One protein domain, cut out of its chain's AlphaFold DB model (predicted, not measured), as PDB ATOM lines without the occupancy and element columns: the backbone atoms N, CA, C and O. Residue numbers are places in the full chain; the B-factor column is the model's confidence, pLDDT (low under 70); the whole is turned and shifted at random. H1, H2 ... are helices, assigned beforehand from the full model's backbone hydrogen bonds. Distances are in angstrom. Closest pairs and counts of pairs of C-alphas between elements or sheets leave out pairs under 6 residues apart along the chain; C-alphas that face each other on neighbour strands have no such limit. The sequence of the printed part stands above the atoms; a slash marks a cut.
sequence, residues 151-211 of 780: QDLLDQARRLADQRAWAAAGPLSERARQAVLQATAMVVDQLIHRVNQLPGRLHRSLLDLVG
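AT A GLANCE: This is residues 151 to 211 of the 780 residues of the protein "Restart primosome assembly protein PriC" of Actinocrispum wychmicini (UniProt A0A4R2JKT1). A first helix, H1, packs at a slant on a part of a long second helix, H2, the two making a V whose open end is spanned by a loop, residues 164 to 173. H2 runs on past H1, and H3 follows it nearly in line, so that residues 190 to 211 stick out as a long arm, which makes most of the length. The printed part has 61 residues with three named helices, H1, H2 and H3 in that order, and no named strand: all helix. It is extended, with a radius of gyration of the C-alphas of 18.1 A and spans of 60 by 19 by 17 A.

HOW THE PARTS SIT: H1, residues 151 to 163, touches H2, residues 174 to 196, with residues 181 to 189 of H2 alone. Their closest C-alphas are those of Leu 154 and Ala 185, 5.2 A apart. They run opposite ways at a steep tilt of 52 degrees, centre to centre 10.4 A. H3, residues 198 to 210, meets H2 only through their link. H1 and H3 are apart. In H1, H2 and H3 every O i to N i+4 pair is within hydrogen-bond range.

IN THESE COORDINATES: H1 begins at C-alpha 151, (5.926, 11.775, -17.669), and is 18.2 A long from first to last C-alpha. H2 begins at C-alpha 174, (0.752, 0.517, -4.635), and is 32.4 A long. H3 is 18.3 A long and ends at C-alpha 210, (38.749, 21.507, -38.069).

THE WHOLE: The C-alphas of Pro 171 and Gly 211 are the two farthest apart, 59.9 A. Residues 190 to 211 stand free; the body without them spans 27 by 18 by 11 A. The printed part has no cut. The link from H1 to H2 is short, and that from H2 to H3 is tight. The mean pLDDT of the printed part is 85.0, and residues 167 to 170 are under 70.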
ATOM      1  N   GLN A 151       7.256  12.388 -17.563       94.06
ATOM      2  CA  GLN A 151       5.926  11.775 -17.669       94.06
ATOM      3  C   GLN A 151       5.869  10.654 -18.722       94.06
ATOM      4  O   GLN A 151       5.316   9.590 -18.446       94.06
ATOM      5  N   ASP A 152       6.504  10.841 -19.884       94.31
ATOM      6  CA  ASP A 152       6.603   9.817 -20.933       94.31
ATOM      7  C   ASP A 152       7.367   8.588 -20.426       94.31
ATOM      8  O   ASP A 152       6.986   7.446 -20.698       94.31
ATOM      9  N   LEU A 153       8.426   8.832 -19.644       94.75
ATOM     10  CA  LEU A 153       9.252   7.812 -18.998       94.75
ATOM     11  C   LEU A 153       8.486   7.073 -17.895       94.75
ATOM     12  O   LEU A 153       8.572   5.848 -17.814       94.75
ATOM     13  N   LEU A 154       7.703   7.782 -17.078       94.56
ATOM     14  CA  LEU A 154       6.855   7.195 -16.040       94.56
ATOM     15  C   LEU A 154       5.754   6.316 -16.644       94.56
ATOM     16  O   LEU A 154       5.528   5.204 -16.167       94.56
ATOM     17  N   ASP A 155       5.102   6.766 -17.716       94.25
ATOM     18  CA  ASP A 155       4.074   5.976 -18.399       94.25
ATOM     19  C   ASP A 155       4.672   4.832 -19.229       94.25
ATOM     20  O   ASP A 155       4.059   3.770 -19.343       94.25
ATOM     21  N   GLN A 156       5.900   4.971 -19.740       92.56
ATOM     22  CA  GLN A 156       6.657   3.848 -20.298       92.56
ATOM     23  C   GLN A 156       7.017   2.819 -19.214       92.56
ATOM     24  O   GLN A 156       6.854   1.621 -19.444       92.56
ATOM     25  N   ALA A 157       7.450   3.263 -18.032       90.44
ATOM     26  CA  ALA A 157       7.782   2.391 -16.906       90.44
ATOM     27  C   ALA A 157       6.547   1.647 -16.367       90.44
ATOM     28  O   ALA A 157       6.632   0.446 -16.120       90.44
ATOM     29  N   ARG A 158       5.390   2.323 -16.270       89.00
ATOM     30  CA  ARG A 158       4.080   1.709 -15.971       89.00
ATOM     31  C   ARG A 158       3.742   0.607 -16.978       89.00
ATOM     32  O   ARG A 158       3.662  -0.552 -16.588       89.00
ATOM     33  N   ARG A 159       3.696   0.933 -18.281       90.50
ATOM     34  CA  ARG A 159       3.413  -0.045 -19.355       90.50
ATOM     35  C   ARG A 159       4.333  -1.273 -19.298       90.50
ATOM     36  O   ARG A 159       3.864  -2.389 -19.494       90.50
ATOM     37  N   LEU A 160       5.624  -1.087 -19.009       89.12
ATOM     38  CA  LEU A 160       6.593  -2.186 -18.876       89.12
ATOM     39  C   LEU A 160       6.411  -3.013 -17.592       89.12
ATOM     40  O   LEU A 160       6.682  -4.214 -17.606       89.12
ATOM     41  N   ALA A 161       5.969  -2.400 -16.492       86.44
ATOM     42  CA  ALA A 161       5.642  -3.099 -15.250       86.44
ATOM     43  C   ALA A 161       4.370  -3.951 -15.407       86.44
ATOM     44  O   ALA A 161       4.361  -5.111 -14.986       86.44
ATOM     45  N   ASP A 162       3.349  -3.419 -16.084       84.75
ATOM     46  CA  ASP A 162       2.094  -4.115 -16.382       84.75
ATOM     47  C   ASP A 162       2.328  -5.307 -17.325       84.75
ATOM     48  O   ASP A 162       1.942  -6.433 -17.014       84.75
ATOM     49  N   GLN A 163       3.059  -5.098 -18.429       85.06
ATOM     50  CA  GLN A 163       3.437  -6.155 -19.386       85.06
ATOM     51  C   GLN A 163       4.254  -7.295 -18.759       85.06
ATOM     52  O   GLN A 163       4.231  -8.415 -19.262       85.06
ATOM     53  N   ARG A 164       4.985  -7.020 -17.672       82.62
ATOM     54  CA  ARG A 164       5.778  -8.007 -16.919       82.62
ATOM     55  C   ARG A 164       5.063  -8.536 -15.674       82.62
ATOM     56  O   ARG A 164       5.690  -9.221 -14.872       82.62
ATOM     57  N   ALA A 165       3.780  -8.210 -15.498       76.94
ATOM     58  CA  ALA A 165       2.965  -8.578 -14.342       76.94
ATOM     59  C   ALA A 165       3.600  -8.223 -12.977       76.94
ATOM     60  O   ALA A 165       3.352  -8.906 -11.982       76.94
ATOM     61  N   TRP A 166       4.382  -7.133 -12.895       70.62
ATOM     62  CA  TRP A 166       5.058  -6.686 -11.661       70.62
ATOM     63  C   TRP A 166       4.069  -6.584 -10.493       70.62
ATOM     64  O   TRP A 166       4.370  -7.011  -9.381       70.62
ATOM     65  N   ALA A 167       2.863  -6.066 -10.748       63.47
ATOM     66  CA  ALA A 167       1.807  -5.913  -9.747       63.47
ATOM     67  C   ALA A 167       1.399  -7.229  -9.046       63.47
ATOM     68  O   ALA A 167       0.925  -7.178  -7.914       63.47
ATOM     69  N   ALA A 168       1.620  -8.391  -9.673       62.34
ATOM     70  CA  ALA A 168       1.362  -9.714  -9.096       62.34
ATOM     71  C   ALA A 168       2.602 -10.359  -8.436       62.34
ATOM     72  O   ALA A 168       2.485 -11.417  -7.821       62.34
ATOM     73  N   ALA A 169       3.789  -9.756  -8.567       60.09
ATOM     74  CA  ALA A 169       5.075 -10.419  -8.337       60.09
ATOM     75  C   ALA A 169       5.766 -10.096  -6.993       60.09
ATOM     76  O   ALA A 169       6.888 -10.553  -6.771       60.09
ATOM     77  N   GLY A 170       5.162  -9.319  -6.084       64.69
ATOM     78  CA  GLY A 170       5.815  -9.019  -4.802       64.69
ATOM     79  C   GLY A 170       4.994  -8.232  -3.768       64.69
ATOM     80  O   GLY A 170       3.957  -7.660  -4.097       64.69
ATOM     81  N   PRO A 171       5.478  -8.153  -2.512       70.50
ATOM     82  CA  PRO A 171       4.734  -7.645  -1.348       70.50
ATOM     83  C   PRO A 171       4.656  -6.106  -1.250       70.50
ATOM     84  O   PRO A 171       4.354  -5.562  -0.188       70.50
ATOM     85  N   LEU A 172       4.973  -5.377  -2.323       76.12
ATOM     86  CA  LEU A 172       5.041  -3.915  -2.306       76.12
ATOM     87  C   LEU A 172       3.658  -3.278  -2.487       76.12
ATOM     88  O   LEU A 172       2.945  -3.559  -3.456       76.12
ATOM     89  N   SER A 173       3.323  -2.351  -1.585       84.12
ATOM     90  CA  SER A 173       2.112  -1.530  -1.682       84.12
ATOM     91  C   SER A 173       2.105  -0.675  -2.953       84.12
ATOM     92  O   SER A 173       3.156  -0.338  -3.501       84.12
ATOM     93  N   GLU A 174       0.914  -0.276  -3.408       81.88
ATOM     94  CA  GLU A 174       0.752   0.517  -4.635       81.88
ATOM     95  C   GLU A 174       1.572   1.816  -4.602       81.88
ATOM     96  O   GLU A 174       2.298   2.129  -5.542       81.88
ATOM     97  N   ARG A 175       1.560   2.519  -3.462       84.62
ATOM     98  CA  ARG A 175       2.361   3.737  -3.252       84.62
ATOM     99  C   ARG A 175       3.867   3.468  -3.337       84.62
ATOM    100  O   ARG A 175       4.589   4.292  -3.888       84.62
ATOM    101  N   ALA A 176       4.341   2.325  -2.834       85.69
ATOM    102  CA  ALA A 176       5.750   1.947  -2.928       85.69
ATOM    103  C   ALA A 176       6.148   1.583  -4.369       85.69
ATOM    104  O   ALA A 176       7.191   2.032  -4.841       85.69
ATOM    105  N   ARG A 177       5.304   0.842  -5.105       83.88
ATOM    106  CA  ARG A 177       5.534   0.554  -6.533       83.88
ATOM    107  C   ARG A 177       5.529   1.834  -7.371       83.88
ATOM    108  O   ARG A 177       6.456   2.037  -8.150       83.88
ATOM    109  N   GLN A 178       4.573   2.737  -7.154       87.75
ATOM    110  CA  GLN A 178       4.546   4.034  -7.831       87.75
ATOM    111  C   GLN A 178       5.793   4.878  -7.524       87.75
ATOM    112  O   GLN A 178       6.383   5.419  -8.457       87.75
ATOM    113  N   ALA A 179       6.242   4.941  -6.265       89.94
ATOM    114  CA  ALA A 179       7.473   5.641  -5.892       89.94
ATOM    115  C   ALA A 179       8.725   5.048  -6.571       89.94
ATOM    116  O   ALA A 179       9.567   5.805  -7.049       89.94
ATOM    117  N   VAL A 180       8.836   3.718  -6.695       90.38
ATOM    118  CA  VAL A 180       9.942   3.061  -7.424       90.38
ATOM    119  C   VAL A 180       9.896   3.376  -8.924       90.38
ATOM    120  O   VAL A 180      10.936   3.677  -9.511       90.38
ATOM    121  N   LEU A 181       8.715   3.373  -9.552       91.31
ATOM    122  CA  LEU A 181       8.568   3.763 -10.961       91.31
ATOM    123  C   LEU A 181       8.903   5.247 -11.180       91.31
ATOM    124  O   LEU A 181       9.594   5.575 -12.142       91.31
ATOM    125  N   GLN A 182       8.496   6.134 -10.266       93.62
ATOM    126  CA  GLN A 182       8.841   7.560 -10.300       93.62
ATOM    127  C   GLN A 182      10.342   7.798 -10.091       93.62
ATOM    128  O   GLN A 182      10.942   8.557 -10.845       93.62
ATOM    129  N   ALA A 183      10.980   7.113  -9.138       93.19
ATOM    130  CA  ALA A 183      12.429   7.180  -8.949       93.19
ATOM    131  C   ALA A 183      13.191   6.658 -10.181       93.19
ATOM    132  O   ALA A 183      14.176   7.263 -10.597       93.19
ATOM    133  N   THR A 184      12.704   5.586 -10.814       92.12
ATOM    134  CA  THR A 184      13.287   5.043 -12.052       92.12
ATOM    135  C   THR A 184      13.155   6.035 -13.209       92.12
ATOM    136  O   THR A 184      14.139   6.317 -13.890       92.12
ATOM    137  N   ALA A 185      11.968   6.621 -13.398       94.75
ATOM    138  CA  ALA A 185      11.743   7.658 -14.400       94.75
ATOM    139  C   ALA A 185      12.636   8.887 -14.159       94.75
ATOM    140  O   ALA A 185      13.225   9.388 -15.107       94.75
ATOM    141  N   MET A 186      12.819   9.316 -12.904       95.19
ATOM    142  CA  MET A 186      13.698  10.435 -12.532       95.19
ATOM    143  C   MET A 186      15.179  10.152 -12.830       95.19
ATOM    144  O   MET A 186      15.884  11.034 -13.311       95.19
ATOM    145  N   VAL A 187      15.668   8.930 -12.585       96.19
ATOM    146  CA  VAL A 187      17.048   8.546 -12.938       96.19
ATOM    147  C   VAL A 187      17.244   8.539 -14.457       96.19
ATOM    148  O   VAL A 187      18.273   9.011 -14.940       96.19
ATOM    149  N   VAL A 188      16.263   8.056 -15.228       95.44
ATOM    150  CA  VAL A 188      16.336   8.071 -16.699       95.44
ATOM    151  C   VAL A 188      16.209   9.494 -17.260       95.44
ATOM    152  O   VAL A 188      16.938   9.830 -18.185       95.44
ATOM    153  N   ASP A 189      15.375  10.352 -16.670       94.19
ATOM    154  CA  ASP A 189      15.237  11.775 -17.019       94.19
ATOM    155  C   ASP A 189      16.566  12.532 -16.804       94.19
ATOM    156  O   ASP A 189      17.046  13.227 -17.699       94.19
ATOM    157  N   GLN A 190      17.260  12.280 -15.685       94.75
ATOM    158  CA  GLN A 190      18.610  12.810 -15.435       94.75
ATOM    159  C   GLN A 190      19.668  12.286 -16.422       94.75
ATOM    160  O   GLN A 190      20.604  13.016 -16.763       94.75
ATOM    161  N   LEU A 191      19.554  11.037 -16.889       95.00
ATOM    162  CA  LEU A 191      20.441  10.488 -17.923       95.00
ATOM    163  C   LEU A 191      20.153  11.106 -19.297       95.00
ATOM    164  O   LEU A 191      21.095  11.506 -19.977       95.00
ATOM    165  N   ILE A 192      18.881  11.254 -19.674       93.31
ATOM    166  CA  ILE A 192      18.450  11.928 -20.909       93.31
ATOM    167  C   ILE A 192      18.901  13.389 -20.912       93.31
ATOM    168  O   ILE A 192      19.480  13.836 -21.899       93.31
ATOM    169  N   HIS A 193      18.762  14.104 -19.791       89.69
ATOM    170  CA  HIS A 193      19.316  15.448 -19.648       89.69
ATOM    171  C   HIS A 193      20.822  15.464 -19.947       89.69
ATOM    172  O   HIS A 193      21.267  16.252 -20.774       89.69
ATOM    173  N   ARG A 194      21.616  14.565 -19.344       90.00
ATOM    174  CA  ARG A 194      23.070  14.476 -19.600       90.00
ATOM    175  C   ARG A 194      23.406  14.126 -21.054       90.00
ATOM    176  O   ARG A 194      24.372  14.667 -21.581       90.00
ATOM    177  N   VAL A 195      22.626  13.255 -21.695       90.88
ATOM    178  CA  VAL A 195      22.786  12.894 -23.115       90.88
ATOM    179  C   VAL A 195      22.474  14.086 -24.023       90.88
ATOM    180  O   VAL A 195      23.234  14.357 -24.947       90.88
ATOM    181  N   ASN A 196      21.442  14.870 -23.716       90.19
ATOM    182  CA  ASN A 196      21.099  16.087 -24.459       90.19
ATOM    183  C   ASN A 196      22.117  17.236 -24.284       90.19
ATOM    184  O   ASN A 196      22.077  18.184 -25.056       90.19
ATOM    185  N   GLN A 197      23.072  17.136 -23.346       85.75
ATOM    186  CA  GLN A 197      24.237  18.037 -23.262       85.75
ATOM    187  C   GLN A 197      25.424  17.588 -24.148       85.75
ATOM    188  O   GLN A 197      26.456  18.264 -24.186       85.75
ATOM    189  N   LEU A 198      25.337  16.440 -24.834       86.75
ATOM    190  CA  LEU A 198      26.405  15.947 -25.716       86.75
ATOM    191  C   LEU A 198      26.532  16.711 -27.049       86.75
ATOM    192  O   LEU A 198      27.678  16.955 -27.425       86.75
ATOM    193  N   PRO A 199      25.452  17.117 -27.758       84.62
ATOM    194  CA  PRO A 199      25.563  17.803 -29.049       84.62
ATOM    195  C   PRO A 199      26.432  19.063 -29.004       84.62
ATOM    196  O   PRO A 199      27.378  19.159 -29.780       84.62
ATOM    197  N   GLY A 200      26.207  19.972 -28.048       76.94
ATOM    198  CA  GLY A 200      27.008  21.196 -27.919       76.94
ATOM    199  C   GLY A 200      28.481  20.938 -27.580       76.94
ATOM    200  O   GLY A 200      29.368  21.618 -28.096       76.94
ATOM    201  N   ARG A 201      28.771  19.905 -26.774       79.38
ATOM    202  CA  ARG A 201      30.153  19.481 -26.477       79.38
ATOM    203  C   ARG A 201      30.845  18.899 -27.709       79.38
ATOM    204  O   ARG A 201      31.971  19.286 -28.006       79.38
ATOM    205  N   LEU A 202      30.162  18.009 -28.431       83.19
ATOM    206  CA  LEU A 202      30.647  17.424 -29.682       83.19
ATOM    207  C   LEU A 202      30.865  18.497 -30.750       83.19
ATOM    208  O   LEU A 202      31.883  18.460 -31.430       83.19
ATOM    209  N   HIS A 203      29.958  19.469 -30.869       79.81
ATOM    210  CA  HIS A 203      30.087  20.561 -31.829       79.81
ATOM    211  C   HIS A 203      31.366  21.367 -31.588       79.81
ATOM    212  O   HIS A 203      32.126  21.575 -32.529       79.81
ATOM    213  N   ARG A 204      31.670  21.730 -30.332       75.19
ATOM    214  CA  ARG A 204      32.931  22.407 -29.990       75.19
ATOM    215  C   ARG A 204      34.154  21.571 -30.377       75.19
ATOM    216  O   ARG A 204      34.991  22.053 -31.126       75.19
ATOM    217  N   SER A 205      34.199  20.295 -29.988       78.31
ATOM    218  CA  SER A 205      35.311  19.403 -30.356       78.31
ATOM    219  C   SER A 205      35.453  19.175 -31.868       78.31
ATOM    220  O   SER A 205      36.555  18.903 -32.336       78.31
ATOM    221  N   LEU A 206      34.368  19.286 -32.642       82.50
ATOM    222  CA  LEU A 206      34.405  19.234 -34.106       82.50
ATOM    223  C   LEU A 206      34.933  20.540 -34.716       82.50
ATOM    224  O   LEU A 206      35.683  20.474 -35.683       82.50
ATOM    225  N   LEU A 207      34.598  21.706 -34.153       80.25
ATOM    226  CA  LEU A 207      35.190  22.992 -34.549       80.25
ATOM    227  C   LEU A 207      36.700  23.006 -34.272       80.25
ATOM    228  O   LEU A 207      37.483  23.322 -35.170       80.25
ATOM    229  N   ASP A 208      37.103  22.570 -33.072       73.94
ATOM    230  CA  ASP A 208      38.506  22.451 -32.656       73.94
ATOM    231  C   ASP A 208      39.296  21.514 -33.595       73.94
ATOM    232  O   ASP A 208      40.397  21.848 -34.028       73.94
ATOM    233  N   LEU A 209      38.715  20.361 -33.967       80.94
ATOM    234  CA  LEU A 209      39.310  19.376 -34.887       80.94
ATOM    235  C   LEU A 209      39.511  19.914 -36.317       80.94
ATOM    236  O   LEU A 209      40.393  19.442 -37.032       80.94
ATOM    237  N   VAL A 210      38.687  20.873 -36.739       79.81
ATOM    238  CA  VAL A 210      38.749  21.507 -38.069       79.81
ATOM    239  C   VAL A 210      39.667  22.738 -38.059       79.81
ATOM    240  O   VAL A 210      40.097  23.188 -39.118       79.81
ATOM    241  N   GLY A 211      40.000  23.265 -36.877       74.31
ATOM    242  CA  GLY A 211      40.766  24.501 -36.710       74.31
ATOM    243  C   GLY A 211      39.916  25.775 -36.743       74.31
ATOM    244  O   GLY A 211      40.468  26.863 -36.879       74.31
TER     245      GLY A 211